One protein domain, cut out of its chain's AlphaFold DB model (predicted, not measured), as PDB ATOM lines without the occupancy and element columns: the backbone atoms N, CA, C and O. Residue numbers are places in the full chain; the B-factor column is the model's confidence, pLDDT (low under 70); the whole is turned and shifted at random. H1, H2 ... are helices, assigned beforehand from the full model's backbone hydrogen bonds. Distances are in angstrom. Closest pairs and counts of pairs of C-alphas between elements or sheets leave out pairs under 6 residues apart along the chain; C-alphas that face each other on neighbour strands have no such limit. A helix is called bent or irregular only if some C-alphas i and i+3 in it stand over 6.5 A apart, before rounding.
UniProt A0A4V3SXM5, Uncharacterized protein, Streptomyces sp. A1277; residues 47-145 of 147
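Overview. This is residues 47 to 145 of the 147 residues of an uncharacterized protein of Streptomyces sp. A1277 (UniProt A0A4V3SXM5). The bent helix H1 makes an L at one end of a flat slab of helices: its arm H1a runs across that end to the beginning of H3, and its arm H1b folds back onto H2 as a hairpin along one side. H3 makes the other side, and the short H4 folds back on its far end, between H2 and H3. The printed part has 99 residues with four named helices, H1 to H4 in chain order, and no named strand; the class is all helix. It is only just compact, close to loose, with a radius of gyration of the C-alphas of 14.7 A and spans of 41 by 32 by 16 A.

Along the chain. H1, residues 54 to 81, was assigned as one helix by its hydrogen bonds but is bent: C-alphas 66 and 69 are 7.8 A apart. Arm H1a, residues 54 to 66, begins with C-alpha 54 at (183.688, 188.794, 301.102) and is 18.2 A long; arm H1b, residues 69 to 81, is 18.4 A long. H2, residues 86 to 104, is 27.5 A long and irregular, with C-alphas 100 and 103 7.0 A apart. H3, residues 107 to 130, is 35.1 A long and irregular, with C-alphas 108 and 111 7.4 A apart. H4, residues 134 to 143, is 14.5 A long and ends with C-alpha 143 at (170.761, 164.494, 309.622).

Arrangement. H1a and H1b stand about perpendicular, only just, at 70.1 degrees. H1b and H2 touch as a hairpin, closest at the C-alphas of Arg 78 and Ala 93, 4.8 A. H1a touches H3 with residues 55 to 60 alone, about perpendicular at 82 degrees, closest at the C-alphas of Ala 56 and Ser 109, 4.5 A. H3 and H4 touch as a hairpin, closest at the C-alphas of Ser 128 and Arg 137, 4.2 A. H4 touches H2 at a shallow tilt of 6 degrees, the same way, closest at the C-alphas of Asn 88 and Ala 139, 5.3 A. H2 and H3 are near each other, while H1b and H3 are apart. Every O i to N i+4 pair is within hydrogen-bond range in H1a, H1b and H4, against 13 of 15 in H2 and 18 of 20 in H3.

Size, cuts and confidence. The C-alphas of Thr 55 and Ala 134, the two farthest apart, are 41.0 A apart. The printed part has no cut, its three links between helices are tight, and no printed residue is under 70 in pLDDT.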
ATOM      1  N   ALA A  47     178.611 178.709 290.186       89.81
ATOM      2  CA  ALA A  47     177.477 179.470 290.709       89.81
ATOM      3  C   ALA A  47     177.403 179.446 292.245       89.81
ATOM      4  O   ALA A  47     177.014 180.433 292.857       89.81
ATOM      5  N   GLU A  48     177.794 178.341 292.881       92.38
ATOM      6  CA  GLU A  48     177.815 178.223 294.344       92.38
ATOM      7  C   GLU A  48     179.041 178.896 294.950       92.38
ATOM      8  O   GLU A  48     178.937 179.558 295.979       92.38
ATOM      9  N   GLN A  49     180.192 178.782 294.286       91.06
ATOM     10  CA  GLN A  49     181.397 179.513 294.663       91.06
ATOM     11  C   GLN A  49     181.182 181.028 294.570       91.06
ATOM     12  O   GLN A  49     181.676 181.759 295.423       91.06
ATOM     13  N   ALA A  50     180.384 181.505 293.609       90.88
ATOM     14  CA  ALA A  50     180.034 182.919 293.488       90.88
ATOM     15  C   ALA A  50     179.262 183.468 294.706       90.88
ATOM     16  O   ALA A  50     179.272 184.677 294.937       90.88
ATOM     17  N   GLU A  51     178.630 182.606 295.510       92.44
ATOM     18  CA  GLU A  51     177.952 183.013 296.746       92.44
ATOM     19  C   GLU A  51     178.909 183.124 297.950       92.44
ATOM     20  O   GLU A  51     178.557 183.729 298.970       92.44
ATOM     21  N   LEU A  52     180.145 182.623 297.825       92.31
ATOM     22  CA  LEU A  52     181.239 182.813 298.785       92.31
ATOM     23  C   LEU A  52     181.860 184.207 298.613       92.31
ATOM     24  O   LEU A  52     183.005 184.367 298.199       92.31
ATOM     25  N   THR A  53     181.073 185.236 298.919       94.69
ATOM     26  CA  THR A  53     181.494 186.639 298.807       94.69
ATOM     27  C   THR A  53     182.142 187.149 300.092       94.69
ATOM     28  O   THR A  53     181.768 186.744 301.195       94.69
ATOM     29  N   GLU A  54     183.048 188.124 299.961       95.44
ATOM     30  CA  GLU A  54     183.688 188.794 301.102       95.44
ATOM     31  C   GLU A  54     182.649 189.320 302.108       95.44
ATOM     32  O   GLU A  54     182.748 189.060 303.305       95.44
ATOM     33  N   THR A  55     181.591 189.978 301.623       96.25
ATOM     34  CA  THR A  55     180.509 190.516 302.461       96.25
ATOM     35  C   THR A  55     179.764 189.424 303.229       96.25
ATOM     36  O   THR A  55     179.534 189.565 304.431       96.25
ATOM     37  N   ALA A  56     179.384 188.328 302.561       96.25
ATOM     38  CA  ALA A  56     178.624 187.251 303.196       96.25
ATOM     39  C   ALA A  56     179.452 186.525 304.267       96.25
ATOM     40  O   ALA A  56     178.950 186.264 305.368       96.25
ATOM     41  N   CYS A  57     180.718 186.238 303.954       96.69
ATOM     42  CA  CYS A  57     181.649 185.567 304.854       96.69
ATOM     43  C   CYS A  57     182.070 186.471 306.022       96.69
ATOM     44  O   CYS A  57     182.118 186.005 307.157       96.69
ATOM     45  N   SER A  58     182.288 187.770 305.791       97.50
ATOM     46  CA  SER A  58     182.587 188.741 306.854       97.50
ATOM     47  C   SER A  58     181.419 188.886 307.832       97.50
ATOM     48  O   SER A  58     181.607 188.820 309.048       97.50
ATOM     49  N   ALA A  59     180.185 188.983 307.324       97.69
ATOM     50  CA  ALA A  59     178.993 189.007 308.168       97.69
ATOM     51  C   ALA A  59     178.877 187.735 309.025       97.69
ATOM     52  O   ALA A  59     178.589 187.821 310.222       97.69
ATOM     53  N   TRP A  60     179.165 186.568 308.441       97.00
ATOM     54  CA  TRP A  60     179.188 185.306 309.175       97.00
ATOM     55  C   TRP A  60     180.293 185.288 310.239       97.00
ATOM     56  O   TRP A  60     180.008 184.947 311.384       97.00
ATOM     57  N   ASN A  61     181.517 185.720 309.907       97.25
ATOM     58  CA  ASN A  61     182.645 185.779 310.843       97.25
ATOM     59  C   ASN A  61     182.316 186.661 312.053       97.25
ATOM     60  O   ASN A  61     182.502 186.229 313.188       97.25
ATOM     61  N   ASN A  62     181.761 187.854 311.822       97.44
ATOM     62  CA  ASN A  62     181.369 188.776 312.889       97.44
ATOM     63  C   ASN A  62     180.295 188.171 313.799       97.44
ATOM     64  O   ASN A  62     180.389 188.251 315.025       97.44
ATOM     65  N   TRP A  63     179.286 187.523 313.210       97.56
ATOM     66  CA  TRP A  63     178.261 186.823 313.979       97.56
ATOM     67  C   TRP A  63     178.850 185.663 314.789       97.56
ATOM     68  O   TRP A  63     178.518 185.516 315.964       97.56
ATOM     69  N   ALA A  64     179.733 184.868 314.183       96.88
ATOM     70  CA  ALA A  64     180.365 183.718 314.815       96.88
ATOM     71  C   ALA A  64     181.279 184.138 315.973       96.88
ATOM     72  O   ALA A  64     181.248 183.496 317.011       96.88
ATOM     73  N   VAL A  65     182.007 185.251 315.863       96.88
ATOM     74  CA  VAL A  65     182.778 185.815 316.985       96.88
ATOM     75  C   VAL A  65     181.854 186.257 318.124       96.88
ATOM     76  O   VAL A  65     182.080 185.900 319.279       96.88
ATOM     77  N   ALA A  66     180.779 186.990 317.815       97.00
ATOM     78  CA  ALA A  66     179.865 187.510 318.833       97.00
ATOM     79  C   ALA A  66     179.065 186.409 319.555       97.00
ATOM     80  O   ALA A  66     178.774 186.526 320.744       97.00
ATOM     81  N   ASN A  67     178.703 185.338 318.845       97.31
ATOM     82  CA  ASN A  67     177.865 184.252 319.367       97.31
ATOM     83  C   ASN A  67     178.664 182.986 319.710       97.31
ATOM     84  O   ASN A  67     178.118 182.042 320.282       97.31
ATOM     85  N   GLY A  68     179.957 182.963 319.397       96.56
ATOM     86  CA  GLY A  68     180.852 181.821 319.543       96.56
ATOM     87  C   GLY A  68     180.770 181.130 320.900       96.56
ATOM     88  O   GLY A  68     180.470 179.936 320.940       96.56
ATOM     89  N   PRO A  69     180.930 181.857 322.024       96.81
ATOM     90  CA  PRO A  69     180.868 181.267 323.360       96.81
ATOM     91  C   PRO A  69     179.529 180.588 323.688       96.81
ATOM     92  O   PRO A  69     179.505 179.508 324.280       96.81
ATOM     93  N   VAL A  70     178.396 181.187 323.296       97.62
ATOM     94  CA  VAL A  70     177.067 180.625 323.598       97.62
ATOM     95  C   VAL A  70     176.730 179.435 322.696       97.62
ATOM     96  O   VAL A  70     176.097 178.476 323.146       97.62
ATOM     97  N   VAL A  71     177.188 179.458 321.442       97.75
ATOM     98  CA  VAL A  71     177.067 178.322 320.522       97.75
ATOM     99  C   VAL A  71     177.960 177.169 320.980       97.75
ATOM    100  O   VAL A  71     177.482 176.043 321.060       97.75
ATOM    101  N   ALA A  72     179.211 177.442 321.357       97.56
ATOM    102  CA  ALA A  72     180.158 176.437 321.840       97.56
ATOM    103  C   ALA A  72     179.653 175.728 323.105       97.56
ATOM    104  O   ALA A  72     179.634 174.501 323.157       97.56
ATOM    105  N   LYS A  73     179.133 176.481 324.084       97.94
ATOM    106  CA  LYS A  73     178.515 175.901 325.285       97.94
ATOM    107  C   LYS A  73     177.329 174.987 324.953       97.94
ATOM    108  O   LYS A  73     177.144 173.956 325.596       97.94
ATOM    109  N   ASP A  74     176.507 175.368 323.975       98.06
ATOM    110  CA  ASP A  74     175.370 174.557 323.518       98.06
ATOM    111  C   ASP A  74     175.838 173.287 322.787       98.06
ATOM    112  O   ASP A  74     175.304 172.212 323.060       98.06
ATOM    113  N   LEU A  75     176.867 173.385 321.937       97.75
ATOM    114  CA  LEU A  75     177.503 172.238 321.279       97.75
ATOM    115  C   LEU A  75     178.070 171.250 322.304       97.75
ATOM    116  O   LEU A  75     177.738 170.067 322.243       97.75
ATOM    117  N   ASP A  76     178.860 171.727 323.271       98.00
ATOM    118  CA  ASP A  76     179.456 170.901 324.328       98.00
ATOM    119  C   ASP A  76     178.384 170.166 325.134       98.00
ATOM    120  O   ASP A  76     178.435 168.942 325.283       98.00
ATOM    121  N   ALA A  77     177.365 170.898 325.593       98.19
ATOM    122  CA  ALA A  77     176.277 170.319 326.367       98.19
ATOM    123  C   ALA A  77     175.523 169.247 325.567       98.19
ATOM    124  O   ALA A  77     175.214 168.178 326.095       98.19
ATOM    125  N   ARG A  78     175.229 169.490 324.284       98.19
ATOM    126  CA  ARG A  78     174.560 168.485 323.443       98.19
ATOM    127  C   ARG A  78     175.447 167.278 323.187       98.19
ATOM    128  O   ARG A  78     174.958 166.158 323.253       98.19
ATOM    129  N   PHE A  79     176.731 167.490 322.923       97.50
ATOM    130  CA  PHE A  79     177.675 166.418 322.623       97.50
ATOM    131  C   PHE A  79     177.888 165.483 323.815       97.50
ATOM    132  O   PHE A  79     177.931 164.261 323.658       97.50
ATOM    133  N   GLN A  80     177.979 166.041 325.024       97.19
ATOM    134  CA  GLN A  80     178.097 165.259 326.253       97.19
ATOM    135  C   GLN A  80     176.850 164.410 326.521       97.19
ATOM    136  O   GLN A  80     176.986 163.251 326.912       97.19
ATOM    137  N   ASN A  81     175.661 164.964 326.269       97.12
ATOM    138  CA  ASN A  81     174.382 164.301 326.532       97.12
ATOM    139  C   ASN A  81     173.902 163.388 325.393       97.12
ATOM    140  O   ASN A  81     172.982 162.594 325.587       97.12
ATOM    141  N   ALA A  82     174.484 163.497 324.199       96.81
ATOM    142  CA  ALA A  82     174.114 162.658 323.072       96.81
ATOM    143  C   ALA A  82     174.602 161.207 323.274       96.81
ATOM    144  O   ALA A  82     175.686 160.985 323.818       96.81
ATOM    145  N   PRO A  83     173.851 160.194 322.812       95.06
ATOM    146  CA  PRO A  83     174.300 158.807 322.882       95.06
ATOM    147  C   PRO A  83     175.547 158.558 322.026       95.06
ATOM    148  O   PRO A  83     175.677 159.108 320.931       95.06
ATOM    149  N   ALA A  84     176.434 157.681 322.503       93.50
ATOM    150  CA  ALA A  84     177.492 157.092 321.680       93.50
ATOM    151  C   ALA A  84     176.888 156.321 320.480       93.50
ATOM    152  O   ALA A  84     175.735 155.889 320.571       93.50
ATOM    153  N   PRO A  85     177.630 156.108 319.375       93.31
ATOM    154  CA  PRO A  85     179.051 156.422 319.144       93.31
ATOM    155  C   PRO A  85     179.331 157.895 318.785       93.31
ATOM    156  O   PRO A  85     178.420 158.714 318.682       93.31
ATOM    157  N   ALA A  86     180.611 158.247 318.600       93.12
ATOM    158  CA  ALA A  86     181.063 159.624 318.354       93.12
ATOM    159  C   ALA A  86     180.381 160.301 317.150       93.12
ATOM    160  O   ALA A  86     180.033 161.476 317.237       93.12
ATOM    161  N   CYS A  87     180.119 159.566 316.065       94.25
ATOM    162  CA  CYS A  87     179.387 160.083 314.904       94.25
ATOM    163  C   CYS A  87     177.969 160.546 315.280       94.25
ATOM    164  O   CYS A  87     177.555 161.623 314.866       94.25
ATOM    165  N   ASN A  88     177.252 159.792 316.122       95.06
ATOM    166  CA  ASN A  88     175.926 160.177 316.596       95.06
ATOM    167  C   ASN A  88     175.998 161.389 317.532       95.06
ATOM    168  O   ASN A  88     175.185 162.304 317.425       95.06
ATOM    169  N   LYS A  89     177.007 161.441 318.410       97.06
ATOM    170  CA  LYS A  89     177.241 162.622 319.250       97.06
ATOM    171  C   LYS A  89     177.465 163.880 318.419       97.06
ATOM    172  O   LYS A  89     176.826 164.899 318.675       97.06
ATOM    173  N   PHE A  90     178.325 163.785 317.408       95.75
ATOM    174  CA  PHE A  90     178.582 164.855 316.455       95.75
ATOM    175  C   PHE A  90     177.295 165.282 315.743       95.75
ATOM    176  O   PHE A  90     176.914 166.446 315.830       95.75
ATOM    177  N   THR A  91     176.577 164.364 315.089       96.44
ATOM    178  CA  THR A  91     175.395 164.728 314.294       96.44
ATOM    179  C   THR A  91     174.284 165.338 315.147       96.44
ATOM    180  O   THR A  91     173.695 166.345 314.747       96.44
ATOM    181  N   VAL A  92     174.020 164.788 316.337       96.31
ATOM    182  CA  VAL A  92     173.013 165.305 317.277       96.31
ATOM    183  C   VAL A  92     173.397 166.688 317.798       96.31
ATOM    184  O   VAL A  92     172.553 167.591 317.807       96.31
ATOM    185  N   ALA A  93     174.651 166.875 318.218       97.50
ATOM    186  CA  ALA A  93     175.119 168.156 318.732       97.50
ATOM    187  C   ALA A  93     175.074 169.240 317.656       97.50
ATOM    188  O   ALA A  93     174.395 170.253 317.843       97.50
ATOM    189  N   THR A  94     175.693 168.979 316.503       96.44
ATOM    190  CA  THR A  94     175.751 169.913 315.377       96.44
ATOM    191  C   THR A  94     174.361 170.308 314.920       96.44
ATOM    192  O   THR A  94     174.051 171.495 314.864       96.44
ATOM    193  N   MET A  95     173.475 169.340 314.662       96.56
ATOM    194  CA  MET A  95     172.131 169.660 314.185       96.56
ATOM    195  C   MET A  95     171.269 170.359 315.224       96.56
ATOM    196  O   MET A  95     170.452 171.209 314.868       96.56
ATOM    197  N   GLY A  96     171.441 170.021 316.502       97.00
ATOM    198  CA  GLY A  96     170.764 170.718 317.584       97.00
ATOM    199  C   GLY A  96     171.144 172.197 317.637       97.00
ATOM    200  O   GLY A  96     170.257 173.050 317.711       97.00
ATOM    201  N   SER A  97     172.438 172.508 317.552       96.62
ATOM    202  CA  SER A  97     172.926 173.888 317.567       96.62
ATOM    203  C   SER A  97     172.601 174.627 316.268       96.62
ATOM    204  O   SER A  97     172.121 175.757 316.319       96.62
ATOM    205  N   VAL A  98     172.748 173.983 315.107       95.19
ATOM    206  CA  VAL A  98     172.356 174.550 313.809       95.19
ATOM    207  C   VAL A  98     170.889 174.965 313.822       95.19
ATOM    208  O   VAL A  98     170.591 176.117 313.535       95.19
ATOM    209  N   LYS A  99     169.966 174.086 314.232       95.88
ATOM    210  CA  LYS A  99     168.530 174.419 314.296       95.88
ATOM    211  C   LYS A  99     168.227 175.578 315.240       95.88
ATOM    212  O   LYS A  99     167.310 176.353 314.986       95.88
ATOM    213  N   LYS A 100     168.979 175.687 316.337       97.38
ATOM    214  CA  LYS A 100     168.791 176.738 317.339       97.38
ATOM    215  C   LYS A 100     169.294 178.099 316.857       97.38
ATOM    216  O   LYS A 100     168.657 179.108 317.145       97.38
ATOM    217  N   TYR A 101     170.429 178.136 316.160       95.88
ATOM    218  CA  TYR A 101     171.136 179.386 315.871       95.88
ATOM    219  C   TYR A 101     171.078 179.828 314.405       95.88
ATOM    220  O   TYR A 101     171.198 181.025 314.150       95.88
ATOM    221  N   SER A 102     170.824 178.927 313.446       93.56
ATOM    222  CA  SER A 102     170.675 179.293 312.028       93.56
ATOM    223  C   SER A 102     169.567 180.323 311.761       93.56
ATOM    224  O   SER A 102     169.771 181.178 310.897       93.56
ATOM    225  N   PRO A 103     168.440 180.381 312.507       94.62
ATOM    226  CA  PRO A 103     167.459 181.449 312.311       94.62
ATOM    227  C   PRO A 103     168.011 182.845 312.623       94.62
ATOM    228  O   PRO A 103     167.519 183.819 312.061       94.62
ATOM    229  N   ASN A 104     169.071 182.947 313.428       93.75
ATOM    230  CA  ASN A 104     169.621 184.213 313.918       93.75
ATOM    231  C   ASN A 104     170.878 184.681 313.170       93.75
ATOM    232  O   ASN A 104     171.478 185.680 313.571       93.75
ATOM    233  N   ILE A 105     171.310 183.979 312.116       93.94
ATOM    234  CA  ILE A 105     172.460 184.434 311.324       93.94
ATOM    235  C   ILE A 105     172.095 185.687 310.508       93.94
ATOM    236  O   ILE A 105     170.919 185.886 310.166       93.94
ATOM    237  N   PRO A 106     173.082 186.525 310.143       95.75
ATOM    238  CA  PRO A 106     172.833 187.756 309.403       95.75
ATOM    239  C   PRO A 106     172.170 187.507 308.046       95.75
ATOM    240  O   PRO A 106     172.490 186.543 307.350       95.75
ATOM    241  N   ALA A 107     171.302 188.428 307.619       94.88
ATOM    242  CA  ALA A 107     170.658 188.371 306.303       94.88
ATOM    243  C   ALA A 107     171.683 188.294 305.153       94.88
ATOM    244  O   ALA A 107     171.497 187.533 304.204       94.88
ATOM    245  N   ALA A 108     172.804 189.011 305.285       93.75
ATOM    246  CA  ALA A 108     173.907 188.997 304.323       93.75
ATOM    247  C   ALA A 108     174.559 187.610 304.147       93.75
ATOM    248  O   ALA A 108     175.150 187.343 303.107       93.75
ATOM    249  N   SER A 109     174.417 186.709 305.124       93.88
ATOM    250  CA  SER A 109     174.978 185.353 305.085       93.88
ATOM    251  C   SER A 109     173.968 184.292 304.629       93.88
ATOM    252  O   SER A 109     174.298 183.111 304.609       93.88
ATOM    253  N   ARG A 110     172.739 184.661 304.241       92.62
ATOM    254  CA  ARG A 110     171.700 183.673 303.879       92.62
ATOM    255  C   ARG A 110     172.016 182.885 302.619       92.62
ATOM    256  O   ARG A 110     171.719 181.700 302.548       92.62
ATOM    257  N   LYS A 111     172.659 183.513 301.640       91.06
ATOM    258  CA  LYS A 111     173.116 182.802 300.443       91.06
ATOM    259  C   LYS A 111     174.259 181.830 300.748       91.06
ATOM    260  O   LYS A 111     174.238 180.697 300.275       91.06
ATOM    261  N   LEU A 112     175.183 182.237 301.620       93.00
ATOM    262  CA  LEU A 112     176.212 181.359 302.177       93.00
ATOM    263  C   LEU A 112     175.590 180.176 302.946       93.00
ATOM    264  O   LEU A 112     176.073 179.055 302.831       93.00
ATOM    265  N   GLU A 113     174.483 180.388 303.670       94.38
ATOM    266  CA  GLU A 113     173.742 179.307 304.339       94.38
ATOM    267  C   GLU A 113     173.251 178.248 303.343       94.38
ATOM    268  O   GLU A 113     173.360 177.055 303.617       94.38
ATOM    269  N   THR A 114     172.764 178.649 302.164       92.44
ATOM    270  CA  THR A 114     172.361 177.706 301.106       92.44
ATOM    271  C   THR A 114     173.526 176.823 300.662       92.44
ATOM    272  O   THR A 114     173.361 175.606 300.538       92.44
ATOM    273  N   VAL A 115     174.713 177.410 300.478       94.50
ATOM    274  CA  VAL A 115     175.935 176.662 300.144       94.50
ATOM    275  C   VAL A 115     176.300 175.705 301.279       94.50
ATOM    276  O   VAL A 115     176.489 174.512 301.041       94.50
ATOM    277  N   ALA A 116     176.305 176.182 302.526       94.50
ATOM    278  CA  ALA A 116     176.608 175.361 303.697       94.50
ATOM    279  C   ALA A 116     175.635 174.177 303.860       94.50
ATOM    280  O   ALA A 116     176.066 173.063 304.159       94.50
ATOM    281  N   LYS A 117     174.337 174.374 303.594       95.44
ATOM    282  CA  LYS A 117     173.328 173.301 303.587       95.44
ATOM    283  C   LYS A 117     173.597 172.254 302.515       95.44
ATOM    284  O   LYS A 117     173.425 171.061 302.773       95.44
ATOM    285  N   LYS A 118     174.007 172.675 301.314       94.94
ATOM    286  CA  LYS A 118     174.380 171.741 300.245       94.94
ATOM    287  C   LYS A 118     175.601 170.918 300.648       94.94
ATOM    288  O   LYS A 118     175.532 169.693 300.593       94.94
ATOM    289  N   VAL A 119     176.661 171.583 301.110       95.69
ATOM    290  CA  VAL A 119     177.891 170.942 301.605       95.69
ATOM    291  C   VAL A 119     177.564 169.932 302.703       95.69
ATOM    292  O   VAL A 119     178.002 168.787 302.641       95.69
ATOM    293  N   TRP A 120     176.729 170.321 303.672       96.25
ATOM    294  CA  TRP A 120     176.261 169.433 304.734       96.25
ATOM    295  C   TRP A 120     175.554 168.197 304.173       96.25
ATOM    296  O   TRP A 120     175.900 167.069 304.520       96.25
ATOM    297  N   ARG A 121     174.574 168.391 303.284       96.75
ATOM    298  CA  ARG A 121     173.805 167.293 302.692       96.75
ATOM    299  C   ARG A 121     174.696 166.325 301.923       96.75
ATOM    300  O   ARG A 121     174.520 165.115 302.063       96.75
ATOM    301  N   GLU A 122     175.622 166.838 301.120       96.69
ATOM    302  CA  GLU A 122     176.560 166.023 300.348       96.69
ATOM    303  C   GLU A 122     177.490 165.234 301.272       96.69
ATOM    304  O   GLU A 122     177.556 164.007 301.168       96.69
ATOM    305  N   ALA A 123     178.113 165.898 302.250       96.94
ATOM    306  CA  ALA A 123     178.980 165.249 303.227       96.94
ATOM    307  C   ALA A 123     178.244 164.136 303.986       96.94
ATOM    308  O   ALA A 123     178.705 162.998 304.020       96.94
ATOM    309  N   MET A 124     177.059 164.421 304.534       97.62
ATOM    310  CA  MET A 124     176.272 163.424 305.267       97.62
ATOM    311  C   MET A 124     175.789 162.280 304.365       97.62
ATOM    312  O   MET A 124     175.696 161.142 304.821       97.62
ATOM    313  N   THR A 125     175.516 162.543 303.082       97.19
ATOM    314  CA  THR A 125     175.175 161.494 302.107       97.19
ATOM    315  C   THR A 125     176.357 160.555 301.886       97.19
ATOM    316  O   THR A 125     176.196 159.336 302.003       97.19
ATOM    317  N   ASN A 126     177.548 161.107 301.658       95.69
ATOM    318  CA  ASN A 126     178.769 160.329 301.456       95.69
ATOM    319  C   ASN A 126     179.114 159.505 302.702       95.69
ATOM    320  O   ASN A 126     179.292 158.292 302.606       95.69
ATOM    321  N   LEU A 127     179.089 160.128 303.882       96.69
ATOM    322  CA  LEU A 127     179.321 159.454 305.162       96.69
ATOM    323  C   LEU A 127     178.301 158.337 305.416       96.69
ATOM    324  O   LEU A 127     178.667 157.234 305.806       96.69
ATOM    325  N   SER A 128     177.015 158.574 305.141       96.56
ATOM    326  CA  SER A 128     175.980 157.545 305.322       96.56
ATOM    327  C   SER A 128     176.143 156.334 304.396       96.56
ATOM    328  O   SER A 128     175.647 155.254 304.715       96.56
ATOM    329  N   THR A 129     176.837 156.509 303.270       95.88
ATOM    330  CA  THR A 129     177.118 155.450 302.293       95.88
ATOM    331  C   THR A 129     178.405 154.705 302.643       95.88
ATOM    332  O   THR A 129     178.449 153.482 302.547       95.88
ATOM    333  N   ALA A 130     179.441 155.435 303.062       94.31
ATOM    334  CA  ALA A 130     180.774 154.895 303.307       94.31
ATOM    335  C   ALA A 130     180.970 154.333 304.724       94.31
ATOM    336  O   ALA A 130     181.839 153.483 304.920       94.31
ATOM    337  N   ALA A 131     180.185 154.780 305.712       94.31
ATOM    338  CA  ALA A 131     180.408 154.402 307.102       94.31
ATOM    339  C   ALA A 131     180.248 152.878 307.308       94.31
ATOM    340  O   ALA A 131     179.187 152.317 307.002       94.31
ATOM    341  N   PRO A 132     181.255 152.191 307.881       90.81
ATOM    342  CA  PRO A 132     181.193 150.749 308.126       90.81
ATOM    343  C   PRO A 132     180.229 150.402 309.271       90.81
ATOM    344  O   PRO A 132     179.570 149.359 309.241       90.81
ATOM    345  N   ASP A 133     180.082 151.300 310.245       93.56
ATOM    346  CA  ASP A 133     179.193 151.135 311.392       93.56
ATOM    347  C   ASP A 133     177.730 151.494 311.064       93.56
ATOM    348  O   ASP A 133     177.428 152.543 310.487       93.56
ATOM    349  N   ALA A 134     176.796 150.623 311.457       95.81
ATOM    350  CA  ALA A 134     175.371 150.789 311.161       95.81
ATOM    351  C   ALA A 134     174.721 151.956 311.922       95.81
ATOM    352  O   ALA A 134     173.818 152.611 311.383       95.81
ATOM    353  N   ALA A 135     175.176 152.236 313.147       94.88
ATOM    354  CA  ALA A 135     174.673 153.361 313.922       94.88
ATOM    355  C   ALA A 135     175.129 154.684 313.293       94.88
ATOM    356  O   ALA A 135     174.311 155.590 313.142       94.88
ATOM    357  N   CYS A 136     176.373 154.771 312.813       95.75
ATOM    358  CA  CYS A 136     176.860 155.933 312.071       95.75
ATOM    359  C   CYS A 136     176.125 156.142 310.748       95.75
ATOM    360  O   CYS A 136     175.683 157.261 310.483       95.75
ATOM    361  N   ARG A 137     175.900 155.086 309.950       96.44
ATOM    362  CA  ARG A 137     175.087 155.206 308.724       96.44
ATOM    363  C   ARG A 137     173.715 155.794 309.013       96.44
ATOM    364  O   ARG A 137     173.282 156.709 308.315       96.44
ATOM    365  N   THR A 138     173.052 155.292 310.055       96.56
ATOM    366  CA  THR A 138     171.748 155.799 310.502       96.56
ATOM    367  C   THR A 138     171.847 157.261 310.924       96.56
ATOM    368  O   THR A 138     171.102 158.087 310.405       96.56
ATOM    369  N   ALA A 139     172.801 157.600 311.794       96.31
ATOM    370  CA  ALA A 139     172.987 158.952 312.306       96.31
ATOM    371  C   ALA A 139     173.193 159.977 311.179       96.31
ATOM    372  O   ALA A 139     172.498 160.992 311.148       96.31
ATOM    373  N   TYR A 140     174.087 159.696 310.224       97.31
ATOM    374  CA  TYR A 140     174.329 160.559 309.065       97.31
ATOM    375  C   TYR A 140     173.103 160.647 308.143       97.31
ATOM    376  O   TYR A 140     172.717 161.743 307.727       97.31
ATOM    377  N   ASN A 141     172.427 159.520 307.879       96.50
ATOM    378  CA  ASN A 141     171.200 159.506 307.078       96.50
ATOM    379  C   ASN A 141     170.082 160.347 307.695       96.50
ATOM    380  O   ASN A 141     169.358 161.020 306.962       96.50
ATOM    381  N   THR A 142     169.936 160.329 309.019       95.19
ATOM    382  CA  THR A 142     168.929 161.129 309.718       95.19
ATOM    383  C   THR A 142     169.185 162.623 309.542       95.19
ATOM    384  O   THR A 142     168.245 163.391 309.337       95.19
ATOM    385  N   VAL A 143     170.445 163.061 309.606       96.12
ATOM    386  CA  VAL A 143     170.761 164.494 309.622       96.12
ATOM    387  C   VAL A 143     170.999 165.125 308.255       96.12
ATOM    388  O   VAL A 143     170.928 166.350 308.153       96.12
ATOM    389  N   LYS A 144     171.218 164.343 307.189       93.62
ATOM    390  CA  LYS A 144     171.494 164.887 305.842       93.62
ATOM    391  C   LYS A 144     170.400 165.817 305.295       93.62
ATOM    392  O   LYS A 144     170.686 166.671 304.462       93.62
ATOM    393  N   ALA A 145     169.157 165.661 305.759       88.94
ATOM    394  CA  ALA A 145     168.002 166.478 305.365       88.94
ATOM    395  C   ALA A 145     167.408 167.298 306.528       88.94
ATOM    396  O   ALA A 145     166.307 167.827 306.411       88.94
TER     397      ALA A 145